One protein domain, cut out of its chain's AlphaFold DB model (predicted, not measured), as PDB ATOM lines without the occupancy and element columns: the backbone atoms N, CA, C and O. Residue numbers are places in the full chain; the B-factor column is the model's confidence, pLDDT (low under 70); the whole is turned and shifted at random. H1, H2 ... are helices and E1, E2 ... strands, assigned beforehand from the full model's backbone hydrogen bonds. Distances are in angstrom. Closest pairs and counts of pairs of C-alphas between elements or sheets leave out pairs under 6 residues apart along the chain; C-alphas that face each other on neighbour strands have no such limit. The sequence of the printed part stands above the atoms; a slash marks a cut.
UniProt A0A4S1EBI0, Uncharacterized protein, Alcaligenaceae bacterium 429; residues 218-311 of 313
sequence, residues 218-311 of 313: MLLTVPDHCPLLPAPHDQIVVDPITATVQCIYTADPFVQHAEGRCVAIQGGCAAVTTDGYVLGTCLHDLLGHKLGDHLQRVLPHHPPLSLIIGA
ATOM      1  N   MET A 218      15.682   9.310  15.955       89.88
ATOM      2  CA  MET A 218      16.863   9.842  16.630       89.88
ATOM      3  C   MET A 218      16.846   9.440  18.103       89.88
ATOM      4  O   MET A 218      15.849   9.614  18.794       89.88
ATOM      5  N   LEU A 219      17.977   8.931  18.582       92.69
ATOM      6  CA  LEU A 219      18.294   8.755  19.996       92.69
ATOM      7  C   LEU A 219      18.922  10.048  20.522       92.69
ATOM      8  O   LEU A 219      20.051  10.375  20.164       92.69
ATOM      9  N   LEU A 220      18.197  10.743  21.385       92.75
ATOM     10  CA  LEU A 220      18.618  11.967  22.045       92.75
ATOM     11  C   LEU A 220      19.178  11.674  23.435       92.75
ATOM     12  O   LEU A 220      18.653  10.832  24.173       92.75
ATOM     13  N   THR A 221      20.201  12.430  23.818       92.88
ATOM     14  CA  THR A 221      20.743  12.418  25.180       92.88
ATOM     15  C   THR A 221      20.025  13.457  26.030       92.88
ATOM     16  O   THR A 221      19.888  14.608  25.619       92.88
ATOM     17  N   VAL A 222      19.583  13.075  27.229       94.69
ATOM     18  CA  VAL A 222      19.030  14.005  28.220       94.69
ATOM     19  C   VAL A 222      20.100  14.233  29.292       94.69
ATOM     20  O   VAL A 222      20.431  13.282  30.010       94.69
ATOM     21  N   PRO A 223      20.675  15.446  29.398       93.06
ATOM     22  CA  PRO A 223      21.706  15.741  30.386       93.06
ATOM     23  C   PRO A 223      21.234  15.494  31.818       93.06
ATOM     24  O   PRO A 223      20.060  15.689  32.146       93.06
ATOM     25  N   ASP A 224      22.176  15.145  32.696       86.25
ATOM     26  CA  ASP A 224      21.938  15.307  34.127       86.25
ATOM     27  C   ASP A 224      21.730  16.792  34.406       86.25
ATOM     28  O   ASP A 224      22.517  17.624  33.956       86.25
ATOM     29  N   HIS A 225      20.668  17.114  35.136       90.62
ATOM     30  CA  HIS A 225      20.196  18.481  35.341       90.62
ATOM     31  C   HIS A 225      19.571  19.129  34.096       90.62
ATOM     32  O   HIS A 225      19.720  20.329  33.877       90.62
ATOM     33  N   CYS A 226      18.834  18.363  33.289       95.19
ATOM     34  CA  CYS A 226      18.015  18.929  32.219       95.19
ATOM     35  C   CYS A 226      16.930  19.850  32.817       95.19
ATOM     36  O   CYS A 226      16.126  19.366  33.619       95.19
ATOM     37  N   PRO A 227      16.856  21.140  32.441       95.94
ATOM     38  CA  PRO A 227      15.819  22.047  32.920       95.94
ATOM     39  C   PRO A 227      14.414  21.535  32.597       95.94
ATOM     40  O   PRO A 227      14.155  21.068  31.485       95.94
ATOM     41  N   LEU A 228      13.517  21.661  33.570       94.62
ATOM     42  CA  LEU A 228      12.119  21.270  33.489       94.62
ATOM     43  C   LEU A 228      11.253  22.496  33.784       94.62
ATOM     44  O   LEU A 228      11.187  22.971  34.915       94.62
ATOM     45  N   LEU A 229      10.638  23.039  32.738       94.38
ATOM     46  CA  LEU A 229      10.017  24.357  32.740       94.38
ATOM     47  C   LEU A 229       8.493  24.247  32.595       94.38
ATOM     48  O   LEU A 229       8.006  23.444  31.798       94.38
ATOM     49  N   PRO A 230       7.709  25.063  33.314       93.19
ATOM     50  CA  PRO A 230       6.260  25.078  33.158       93.19
ATOM     51  C   PRO A 230       5.850  25.660  31.798       93.19
ATOM     52  O   PRO A 230       6.377  26.689  31.370       93.19
ATOM     53  N   ALA A 231       4.868  25.044  31.137       94.12
ATOM     54  CA  ALA A 231       4.259  25.558  29.909       94.12
ATOM     55  C   ALA A 231       2.793  25.107  29.765       94.12
ATOM     56  O   ALA A 231       2.361  24.201  30.468       94.12
ATOM     57  N   PRO A 232       2.002  25.693  28.846       93.19
ATOM     58  CA  PRO A 232       0.640  25.220  28.568       93.19
ATOM     59  C   PRO A 232       0.569  23.834  27.904       93.19
ATOM     60  O   PRO A 232      -0.485  23.200  27.933       93.19
ATOM     61  N   HIS A 233       1.663  23.381  27.281       92.75
ATOM     62  CA  HIS A 233       1.760  22.112  26.558       92.75
ATOM     63  C   HIS A 233       3.134  21.471  26.783       92.75
ATOM     64  O   HIS A 233       4.126  22.190  26.920       92.75
ATOM     65  N   ASP A 234       3.187  20.137  26.780       94.44
ATOM     66  CA  ASP A 234       4.449  19.397  26.833       94.44
ATOM     67  C   ASP A 234       5.242  19.598  25.533       94.44
ATOM     68  O   ASP A 234       4.688  19.514  24.432       94.44
ATOM     69  N   GLN A 235       6.544  19.852  25.656       95.75
ATOM     70  CA  GLN A 235       7.446  20.002  24.515       95.75
ATOM     71  C   GLN A 235       8.892  19.703  24.921       95.75
ATOM     72  O   GLN A 235       9.343  20.101  25.993       95.75
ATOM     73  N   ILE A 236       9.646  19.046  24.043       96.56
ATOM     74  CA  ILE A 236      11.081  18.806  24.228       96.56
ATOM     75  C   ILE A 236      11.852  19.767  23.324       96.56
ATOM     76  O   ILE A 236      11.639  19.756  22.113       96.56
ATOM     77  N   VAL A 237      12.771  20.559  23.879       97.06
ATOM     78  CA  VAL A 237      13.680  21.394  23.079       97.06
ATOM     79  C   VAL A 237      15.009  20.675  22.906       97.06
ATOM     80  O   VAL A 237      15.625  20.237  23.879       97.06
ATOM     81  N   VAL A 238      15.452  20.554  21.662       93.69
ATOM     82  CA  VAL A 238      16.587  19.732  21.254       93.69
ATOM     83  C   VAL A 238      17.579  20.581  20.475       93.69
ATOM     84  O   VAL A 238      17.203  21.329  19.574       93.69
ATOM     85  N   ASP A 239      18.858  20.413  20.787       91.38
ATOM     86  CA  ASP A 239      19.941  20.788  19.890       91.38
ATOM     87  C   ASP A 239      20.105  19.676  18.836       91.38
ATOM     88  O   ASP A 239      20.573  18.581  19.174       91.38
ATOM     89  N   PRO A 240      19.714  19.908  17.569       84.75
ATOM     90  CA  PRO A 240      19.772  18.876  16.539       84.75
ATOM     91  C   PRO A 240      21.209  18.546  16.109       84.75
ATOM     92  O   PRO A 240      21.424  17.496  15.512       84.75
ATOM     93  N   ILE A 241      22.189  19.412  16.398       84.69
ATOM     94  CA  ILE A 241      23.597  19.193  16.038       84.69
ATOM     95  C   ILE A 241      24.227  18.209  17.019       84.69
ATOM     96  O   ILE A 241      24.926  17.282  16.618       84.69
ATOM     97  N   THR A 242      23.970  18.403  18.312       87.38
ATOM     98  CA  THR A 242      24.529  17.554  19.373       87.38
ATOM     99  C   THR A 242      23.602  16.408  19.783       87.38
ATOM    100  O   THR A 242      23.974  15.609  20.641       87.38
ATOM    101  N   ALA A 243      22.398  16.325  19.200       89.25
ATOM    102  CA  ALA A 243      21.334  15.390  19.580       89.25
ATOM    103  C   ALA A 243      21.073  15.383  21.100       89.25
ATOM    104  O   ALA A 243      20.864  14.337  21.719       89.25
ATOM    105  N   THR A 244      21.122  16.565  21.717       92.94
ATOM    106  CA  THR A 244      21.008  16.736  23.169       92.94
ATOM    107  C   THR A 244      19.765  17.544  23.512       92.94
ATOM    108  O   THR A 244      19.476  18.564  22.887       92.94
ATOM    109  N   VAL A 245      19.018  17.098  24.520       95.75
ATOM    110  CA  VAL A 245      17.876  17.842  25.058       95.75
ATOM    111  C   VAL A 245      18.383  19.040  25.855       95.75
ATOM    112  O   VAL A 245      19.163  18.887  26.793       95.75
ATOM    113  N   GLN A 246      17.932  20.231  25.474       96.81
ATOM    114  CA  GLN A 246      18.290  21.494  26.119       96.81
ATOM    115  C   GLN A 246      17.369  21.813  27.296       96.81
ATOM    116  O   GLN A 246      17.837  22.296  28.323       96.81
ATOM    117  N   CYS A 247      16.069  21.556  27.149       96.62
ATOM    118  CA  CYS A 247      15.086  21.646  28.222       96.62
ATOM    119  C   CYS A 247      13.815  20.865  27.871       96.62
ATOM    120  O   CYS A 247      13.572  20.500  26.716       96.62
ATOM    121  N   ILE A 248      13.000  20.624  28.893       96.50
ATOM    122  CA  ILE A 248      11.680  20.017  28.775       96.50
ATOM    123  C   ILE A 248      10.655  21.016  29.298       96.50
ATOM    124  O   ILE A 248      10.732  21.446  30.445       96.50
ATOM    125  N   TYR A 249       9.685  21.364  28.464       96.06
ATOM    126  CA  TYR A 249       8.485  22.066  28.885       96.06
ATOM    127  C   TYR A 249       7.418  21.053  29.286       96.06
ATOM    128  O   TYR A 249       7.199  20.078  28.566       96.06
ATOM    129  N   THR A 250       6.749  21.288  30.414       93.44
ATOM    130  CA  THR A 250       5.680  20.420  30.911       93.44
ATOM    131  C   THR A 250       4.431  21.198  31.313       93.44
ATOM    132  O   THR A 250       4.497  22.233  31.986       93.44
ATOM    133  N   ALA A 251       3.283  20.663  30.904       92.75
ATOM    134  CA  ALA A 251       1.956  21.100  31.305       92.75
ATOM    135  C   ALA A 251       1.462  20.426  32.589       92.75
ATOM    136  O   ALA A 251       0.410  20.814  33.097       92.75
ATOM    137  N   ASP A 252       2.192  19.444  33.130       90.56
ATOM    138  CA  ASP A 252       1.811  18.768  34.367       90.56
ATOM    139  C   ASP A 252       2.070  19.682  35.585       90.56
ATOM    140  O   ASP A 252       3.228  19.928  35.949       90.56
ATOM    141  N   PRO A 253       1.018  20.180  36.269       86.12
ATOM    142  CA  PRO A 253       1.189  21.032  37.440       86.12
ATOM    143  C   PRO A 253       1.792  20.276  38.634       86.12
ATOM    144  O   PRO A 253       2.369  20.897  39.523       86.12
ATOM    145  N   PHE A 254       1.693  18.943  38.687       82.94
ATOM    146  CA  PHE A 254       2.292  18.158  39.769       82.94
ATOM    147  C   PHE A 254       3.802  18.093  39.643       82.94
ATOM    148  O   PHE A 254       4.500  18.228  40.648       82.94
ATOM    149  N   VAL A 255       4.307  17.949  38.417       81.62
ATOM    150  CA  VAL A 255       5.745  17.987  38.149       81.62
ATOM    151  C   VAL A 255       6.324  19.320  38.612       81.62
ATOM    152  O   VAL A 255       7.404  19.331  39.179       81.62
ATOM    153  N   GLN A 256       5.596  20.431  38.505       75.50
ATOM    154  CA  GLN A 256       6.078  21.743  38.955       75.50
ATOM    155  C   GLN A 256       6.313  21.821  40.475       75.50
ATOM    156  O   GLN A 256       7.229  22.507  40.924       75.50
ATOM    157  N   HIS A 257       5.521  21.106  41.275       81.50
ATOM    158  CA  HIS A 257       5.497  21.279  42.732       81.50
ATOM    159  C   HIS A 257       6.071  20.102  43.526       81.50
ATOM    160  O   HIS A 257       6.481  20.289  44.671       81.50
ATOM    161  N   ALA A 258       6.093  18.901  42.952       83.06
ATOM    162  CA  ALA A 258       6.577  17.705  43.625       83.06
ATOM    163  C   ALA A 258       8.055  17.441  43.317       83.06
ATOM    164  O   ALA A 258       8.540  17.695  42.216       83.06
ATOM    165  N   GLU A 259       8.760  16.903  44.307       90.69
ATOM    166  CA  GLU A 259      10.095  16.334  44.144       90.69
ATOM    167  C   GLU A 259       9.999  14.817  43.977       90.69
ATOM    168  O   GLU A 259       9.057  14.181  44.462       90.69
ATOM    169  N   GLY A 260      11.005  14.222  43.341       90.31
ATOM    170  CA  GLY A 260      11.115  12.770  43.240       90.31
ATOM    171  C   GLY A 260      10.749  12.200  41.874       90.31
ATOM    172  O   GLY A 260      10.869  12.856  40.838       90.31
ATOM    173  N   ARG A 261      10.374  10.917  41.857       90.25
ATOM    174  CA  ARG A 261      10.126  10.182  40.613       90.25
ATOM    175  C   ARG A 261       8.890  10.728  39.899       90.25
ATOM    176  O   ARG A 261       7.804  10.728  40.468       90.25
ATOM    177  N   CYS A 262       9.051  11.099  38.635       90.44
ATOM    178  CA  CYS A 262       7.972  11.597  37.789       90.44
ATOM    179  C   CYS A 262       8.065  11.043  36.363       90.44
ATOM    180  O   CYS A 262       9.105  10.525  35.941       90.44
ATOM    181  N   VAL A 263       6.953  11.149  35.637       90.75
ATOM    182  CA  VAL A 263       6.929  11.044  34.177       90.75
ATOM    183  C   VAL A 263       7.159  12.456  33.654       90.75
ATOM    184  O   VAL A 263       6.280  13.299  33.767       90.75
ATOM    185  N   ALA A 264       8.364  12.729  33.162       90.50
ATOM    186  CA  ALA A 264       8.738  14.057  32.683       90.50
ATOM    187  C   ALA A 264       8.165  14.351  31.292       90.50
ATOM    188  O   ALA A 264       7.893  15.502  30.979       90.50
ATOM    189  N   ILE A 265       7.996  13.308  30.473       91.56
ATOM    190  CA  ILE A 265       7.413  13.368  29.133       91.56
ATOM    191  C   ILE A 265       6.559  12.124  28.912       91.56
ATOM    192  O   ILE A 265       6.996  11.017  29.232       91.56
ATOM    193  N   GLN A 266       5.385  12.309  28.315       91.00
ATOM    194  CA  GLN A 266       4.575  11.224  27.767       91.00
ATOM    195  C   GLN A 266       4.944  10.942  26.303       91.00
ATOM    196  O   GLN A 266       5.302  11.853  25.547       91.00
ATOM    197  N   GLY A 267       4.816   9.683  25.886       91.69
ATOM    198  CA  GLY A 267       4.901   9.303  24.478       91.69
ATOM    199  C   GLY A 267       3.958  10.147  23.607       91.69
ATOM    200  O   GLY A 267       2.831  10.450  23.991       91.69
ATOM    201  N   GLY A 268       4.436  10.549  22.431       90.56
ATOM    202  CA  GLY A 268       3.755  11.453  21.504       90.56
ATOM    203  C   GLY A 268       4.133  12.931  21.657       90.56
ATOM    204  O   GLY A 268       3.795  13.725  20.781       90.56
ATOM    205  N   CYS A 269       4.862  13.316  22.713       93.75
ATOM    206  CA  CYS A 269       5.318  14.696  22.894       93.75
ATOM    207  C   CYS A 269       6.245  15.149  21.753       93.75
ATOM    208  O   CYS A 269       7.158  14.421  21.359       93.75
ATOM    209  N   ALA A 270       6.021  16.355  21.228       93.38
ATOM    210  CA  ALA A 270       6.813  16.902  20.134       93.38
ATOM    211  C   ALA A 270       8.223  17.294  20.600       93.38
ATOM    212  O   ALA A 270       8.395  18.007  21.593       93.38
ATOM    213  N   ALA A 271       9.224  16.882  19.827       93.25
ATOM    214  CA  ALA A 271      10.585  17.378  19.924       93.25
ATOM    215  C   ALA A 271      10.824  18.454  18.867       93.25
ATOM    216  O   ALA A 271      10.554  18.246  17.680       93.25
ATOM    217  N   VAL A 272      11.328  19.603  19.305       93.31
ATOM    218  CA  VAL A 272      11.535  20.786  18.472       93.31
ATOM    219  C   VAL A 272      12.940  21.350  18.644       93.31
ATOM    220  O   VAL A 272      13.575  21.149  19.677       93.31
ATOM    221  N   THR A 273      13.424  22.091  17.654       92.00
ATOM    222  CA  THR A 273      14.616  22.934  17.810       92.00
ATOM    223  C   THR A 273      14.293  24.209  18.594       92.00
ATOM    224  O   THR A 273      13.126  24.563  18.766       92.00
ATOM    225  N   THR A 274      15.320  24.950  19.023       89.75
ATOM    226  CA  THR A 274      15.162  26.263  19.679       89.75
ATOM    227  C   THR A 274      14.370  27.268  18.827       89.75
ATOM    228  O   THR A 274      13.642  28.092  19.373       89.75
ATOM    229  N   ASP A 275      14.448  27.157  17.496       89.56
ATOM    230  CA  ASP A 275      13.704  27.995  16.542       89.56
ATOM    231  C   ASP A 275      12.272  27.482  16.266       89.56
ATOM    232  O   ASP A 275      11.551  28.040  15.439       89.56
ATOM    233  N   GLY A 276      11.845  26.410  16.942       88.19
ATOM    234  CA  GLY A 276      10.495  25.852  16.852       88.19
ATOM    235  C   GLY A 276      10.268  24.865  15.703       88.19
ATOM    236  O   GLY A 276       9.125  24.469  15.466       88.19
ATOM    237  N   TYR A 277      11.315  24.430  14.993       89.50
ATOM    238  CA  TYR A 277      11.173  23.398  13.961       89.50
ATOM    239  C   TYR A 277      10.928  22.032  14.596       89.50
ATOM    240  O   TYR A 277      11.712  21.590  15.430       89.50
ATOM    241  N   VAL A 278       9.868  21.341  14.176       90.38
ATOM    242  CA  VAL A 278       9.548  19.994  14.663       90.38
ATOM    243  C   VAL A 278      10.512  18.972  14.059       90.38
ATOM    244  O   VAL A 278      10.619  18.864  12.839       90.38
ATOM    245  N   LEU A 279      11.182  18.213  14.926       87.94
ATOM    246  CA  LEU A 279      12.079  17.113  14.562       87.94
ATOM    247  C   LEU A 279      11.359  15.756  14.558       87.94
ATOM    248  O   LEU A 279      11.730  14.862  13.804       87.94
ATOM    249  N   GLY A 280      10.333  15.598  15.398       90.62
ATOM    250  CA  GLY A 280       9.552  14.367  15.519       90.62
ATOM    251  C   GLY A 280       8.770  14.315  16.827       90.62
ATOM    252  O   GLY A 280       8.639  15.321  17.525       90.62
ATOM    253  N   THR A 281       8.267  13.135  17.173       92.69
ATOM    254  CA  THR A 281       7.562  12.870  18.431       92.69
ATOM    255  C   THR A 281       8.289  11.814  19.252       92.69
ATOM    256  O   THR A 281       8.898  10.890  18.716       92.69
ATOM    257  N   CYS A 282       8.248  11.960  20.571       94.25
ATOM    258  CA  CYS A 282       8.817  11.010  21.514       94.25
ATOM    259  C   CYS A 282       8.089   9.662  21.430       94.25
ATOM    260  O   CYS A 282       6.868   9.615  21.534       94.25
ATOM    261  N   LEU A 283       8.817   8.557  21.270       94.00
ATOM    262  CA  LEU A 283       8.226   7.228  21.047       94.00
ATOM    263  C   LEU A 283       7.897   6.465  22.339       94.00
ATOM    264  O   LEU A 283       7.353   5.363  22.288       94.00
ATOM    265  N   HIS A 284       8.256   7.012  23.498       93.62
ATOM    266  CA  HIS A 284       8.040   6.388  24.802       93.62
ATOM    267  C   HIS A 284       7.931   7.443  25.908       93.62
ATOM    268  O   HIS A 284       8.267   8.608  25.708       93.62
ATOM    269  N   ASP A 285       7.504   7.021  27.094       93.12
ATOM    270  CA  ASP A 285       7.516   7.883  28.272       93.12
ATOM    271  C   ASP A 285       8.947   8.059  28.797       93.12
ATOM    272  O   ASP A 285       9.731   7.103  28.851       93.12
ATOM    273  N   LEU A 286       9.287   9.269  29.243       92.19
ATOM    274  CA  LEU A 286      10.524   9.533  29.973       92.19
ATOM    275  C   LEU A 286      10.240   9.578  31.464       92.19
ATOM    276  O   LEU A 286       9.617  10.514  31.965       92.19
ATOM    277  N   LEU A 287      10.761   8.594  32.190       90.12
ATOM    278  CA  LEU A 287      10.764   8.619  33.646       90.12
ATOM    279  C   LEU A 287      12.094   9.166  34.154       90.12
ATOM    280  O   LEU A 287      13.159   8.728  33.721       90.12
ATOM    281  N   GLY A 288      12.033  10.059  35.131       90.00
ATOM    282  CA  GLY A 288      13.219  10.579  35.798       90.00
ATOM    283  C   GLY A 288      12.940  10.937  37.248       90.00
ATOM    284  O   GLY A 288      11.875  10.639  37.792       90.00
ATOM    285  N   HIS A 289      13.931  11.545  37.884       91.69
ATOM    286  CA  HIS A 289      13.813  12.104  39.221       91.69
ATOM    287  C   HIS A 289      13.925  13.618  39.115       91.69
ATOM    288  O   HIS A 289      14.918  14.124  38.598       91.69
ATOM    289  N   LYS A 290      12.919  14.342  39.593       92.06
ATOM    290  CA  LYS A 290      12.969  15.796  39.692       92.06
ATOM    291  C   LYS A 290      13.724  16.204  40.956       92.06
ATOM    292  O   LYS A 290      13.569  15.552  41.991       92.06
ATOM    293  N   LEU A 291      14.589  17.206  40.818       91.75
ATOM    294  CA  LEU A 291      15.265  17.906  41.907       91.75
ATOM    295  C   LEU A 291      15.283  19.410  41.603       91.75
ATOM    296  O   LEU A 291      15.995  19.854  40.698       91.75
ATOM    297  N   GLY A 292      14.497  20.200  42.335       91.12
ATOM    298  CA  GLY A 292      14.238  21.599  41.991       91.12
ATOM    299  C   GLY A 292      13.577  21.697  40.616       91.12
ATOM    300  O   GLY A 292      12.662  20.933  40.325       91.12
ATOM    301  N   ASP A 293      14.076  22.578  39.750       92.38
ATOM    302  CA  ASP A 293      13.580  22.752  38.373       92.38
ATOM    303  C   ASP A 293      14.333  21.892  37.347       92.38
ATOM    304  O   ASP A 293      14.408  22.231  36.167       92.38
ATOM    305  N   HIS A 294      14.942  20.790  37.787       93.88
ATOM    306  CA  HIS A 294      15.769  19.957  36.926       93.88
ATOM    307  C   HIS A 294      15.372  18.489  36.999       93.88
ATOM    308  O   HIS A 294      15.042  17.951  38.059       93.88
ATOM    309  N   LEU A 295      15.470  17.826  35.853       92.69
ATOM    310  CA  LEU A 295      15.374  16.388  35.714       92.69
ATOM    311  C   LEU A 295      16.771  15.766  35.805       92.69
ATOM    312  O   LEU A 295      17.731  16.236  35.191       92.69
ATOM    313  N   GLN A 296      16.876  14.672  36.547       90.56
ATOM    314  CA  GLN A 296      18.083  13.861  36.647       90.56
ATOM    315  C   GLN A 296      17.737  12.371  36.599       90.56
ATOM    316  O   GLN A 296      16.574  11.964  36.724       90.56
ATOM    317  N   ARG A 297      18.766  11.536  36.430       86.81
ATOM    318  CA  ARG A 297      18.638  10.079  36.534       86.81
ATOM    319  C   ARG A 297      18.026   9.669  37.873       86.81
ATOM    320  O   ARG A 297      18.255  10.301  38.901       86.81
ATOM    321  N   VAL A 298      17.287   8.559  37.865       79.88
ATOM    322  CA  VAL A 298      16.632   8.030  39.074       79.88
ATOM    323  C   VAL A 298      17.648   7.617  40.140       79.88
ATOM    324  O   VAL A 298      17.417   7.864  41.318       79.88
ATOM    325  N   LEU A 299      18.769   7.017  39.732       77.88
ATOM    326  CA  LEU A 299      19.903   6.712  40.602       77.88
ATOM    327  C   LEU A 299      21.210   7.135  39.910       77.88
ATOM    328  O   LEU A 299      21.292   7.023  38.686       77.88
ATOM    329  N   PRO A 300      22.258   7.545  40.653       71.00
ATOM    330  CA  PRO A 300      23.533   7.977  40.065       71.00
ATOM    331  C   PRO A 300      24.210   6.920  39.181       71.00
ATOM    332  O   PRO A 300      24.872   7.253  38.205       71.00
ATOM    333  N   HIS A 301      24.022   5.639  39.507       72.31
ATOM    334  CA  HIS A 301      24.579   4.511  38.751       72.31
ATOM    335  C   HIS A 301      23.699   4.068  37.577       72.31
ATOM    336  O   HIS A 301      24.074   3.152  36.849       72.31
ATOM    337  N   HIS A 302      22.519   4.668  37.396       75.69
ATOM    338  CA  HIS A 302      21.688   4.345  36.246       75.69
ATOM    339  C   HIS A 302      22.282   4.928  34.955       75.69
ATOM    340  O   HIS A 302      22.948   5.974  34.981       75.69
ATOM    341  N   PRO A 303      21.990   4.281  33.814       76.31
ATOM    342  CA  PRO A 303      22.189   4.857  32.494       76.31
ATOM    343  C   PRO A 303      21.732   6.315  32.405       76.31
ATOM    344  O   PRO A 303      20.689   6.640  32.988       76.31
ATOM    345  N   PRO A 304      22.448   7.181  31.660       84.25
ATOM    346  CA  PRO A 304      21.946   8.502  31.303       84.25
ATOM    347  C   PRO A 304      20.522   8.419  30.757       84.25
ATOM    348  O   PRO A 304      20.159   7.460  30.063       84.25
ATOM    349  N   LEU A 305      19.717   9.428  31.076       90.88
ATOM    350  CA  LEU A 305      18.391   9.545  30.497       90.88
ATOM    351  C   LEU A 305      18.529   9.734  28.980       90.88
ATOM    352  O   LEU A 305      19.430  10.414  28.482       90.88
ATOM    353  N   SER A 306      17.662   9.072  28.229       92.81
ATOM    354  CA  SER A 306      17.693   9.106  26.773       92.81
ATOM    355  C   SER A 306      16.277   9.047  26.232       92.81
ATOM    356  O   SER A 306      15.402   8.441  26.852       92.81
ATOM    357  N   LEU A 307      16.072   9.671  25.079       93.44
ATOM    358  CA  LEU A 307      14.799   9.692  24.373       93.44
ATOM    359  C   LEU A 307      14.980   9.138  22.973       93.44
ATOM    360  O   LEU A 307      15.983   9.433  22.333       93.44
ATOM    361  N   ILE A 308      13.997   8.398  22.474       93.81
ATOM    362  CA  ILE A 308      13.879   8.147  21.039       93.81
ATOM    363  C   ILE A 308      12.757   9.013  20.495       93.81
ATOM    364  O   ILE A 308      11.624   8.918  20.969       93.81
ATOM    365  N   ILE A 309      13.061   9.820  19.483       92.62
ATOM    366  CA  ILE A 309      12.052  10.523  18.693       92.62
ATOM    367  C   ILE A 309      11.931   9.876  17.317       92.62
ATOM    368  O   ILE A 309      12.925   9.390  16.780       92.62
ATOM    369  N   GLY A 310      10.729   9.862  16.750       89.12
ATOM    370  CA  GLY A 310      10.465   9.413  15.385       89.12
ATOM    371  C   GLY A 310       9.688  10.469  14.612       89.12
ATOM    372  O   GLY A 310       8.820  11.138  15.166       89.12
ATOM    373  N   ALA A 311       9.999  10.640  13.329       75.81
ATOM    374  CA  ALA A 311       9.341  11.658  12.514       75.81
ATOM    375  C   ALA A 311       7.900  11.283  12.093       75.81
ATOM    376  O   ALA A 311       7.083  12.179  11.898       75.81
TER     377      ALA A 311
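What this domain is: This is residues 218 to 311 of the 313 residues of an uncharacterized protein of Alcaligenaceae bacterium 429 (UniProt A0A4S1EBI0). What is the main picture? One sheet of ten strands is curled like part of a barrel and folded back on itself, E1, E10 and E7 facing E3, E4, E2, E9, E8 and E5 across the fold with E6 as the hinge, and the small helix H1 is on the sheet. What is it made of? The printed part has 94 residues, with one named helix and ten named strands in the order E1 E2 E3 E4 H1 E5 E6 E7 E8 E9 E10; the class is mostly strand. The mixed sheet runs E1 E10 E7 E6 E3 E4 E2 E9 E8 E5. How large is it? It is compact, with a radius of gyration of the C-alphas of 12.0 A and spans of 31 by 31 by 19 A.

How they stand to each other: What is beside the first strand? E1, residues 218 to 222, is an edge strand and the antiparallel neighbour of E10, residues 305 to 310, with N 220 and O 307 within hydrogen-bond range at 2.7 A. The closest C-alphas of E1 and E4, residues 244 to 250, are those of Thr 221 and Thr 244, 4.8 A apart. How do the next strands pair? E2, residues 226 to 230, is the parallel neighbour of E4, with N 248 and O 227 within hydrogen-bond range at 2.9 A. E3, residues 235 to 239, makes an antiparallel hairpin with E4, with N 237 and O 247 within range at 2.9 A. Where are the helix and the other edge? H1, residues 253 to 257, is on the sheet at a height of 7.0 A, only just over none of its strands, with 2 C-alphas falling on E2 and 2 on E5, residues 260 to 265; 0 of 1 O i to N i+4 pairs and 2 of 2 O i to N i+3 pairs are within hydrogen-bond range. E5, the other edge strand, is antiparallel to E8, residues 286 to 291, with N 264 and O 286 within range at 2.8 A. E8 makes a hairpin with E9, residues 294 to 296, with N 296 and O 289 within range at 2.9 A, and E9 is antiparallel to E2, with N 295 and O 226 within range at 2.8 A. What joins the leaves? The hinge E6, residues 270 to 272, is parallel to E3, with N 272 and O 236 within hydrogen-bond range at 2.8 A. It makes a hairpin with E7, residues 278 to 282, with N 271 and O 280 within range at 2.8 A, and E7 is antiparallel to E10, with N 310 and O 281 within range at 2.9 A.

Where its parts are: Where does the first strand begin? C-alpha 218 of E1 is at (16.863, 9.842, 16.630). Which elements are longer? E4, the longest strand by residues, measures 17.6 A from first to last C-alpha, E10 17.1 A and E8 15.3 A. Where does E10 end? C-alpha 310 is at (10.465, 9.413, 15.385).

The domain as a whole: How far does it reach? The two C-alphas farthest apart, those of Asp 275 and His 301, are 34.1 A apart. Is anything cut, long or uncertain? The printed part has no cut, and no link is long. Its mean pLDDT is 90.1, and no printed residue is under 70.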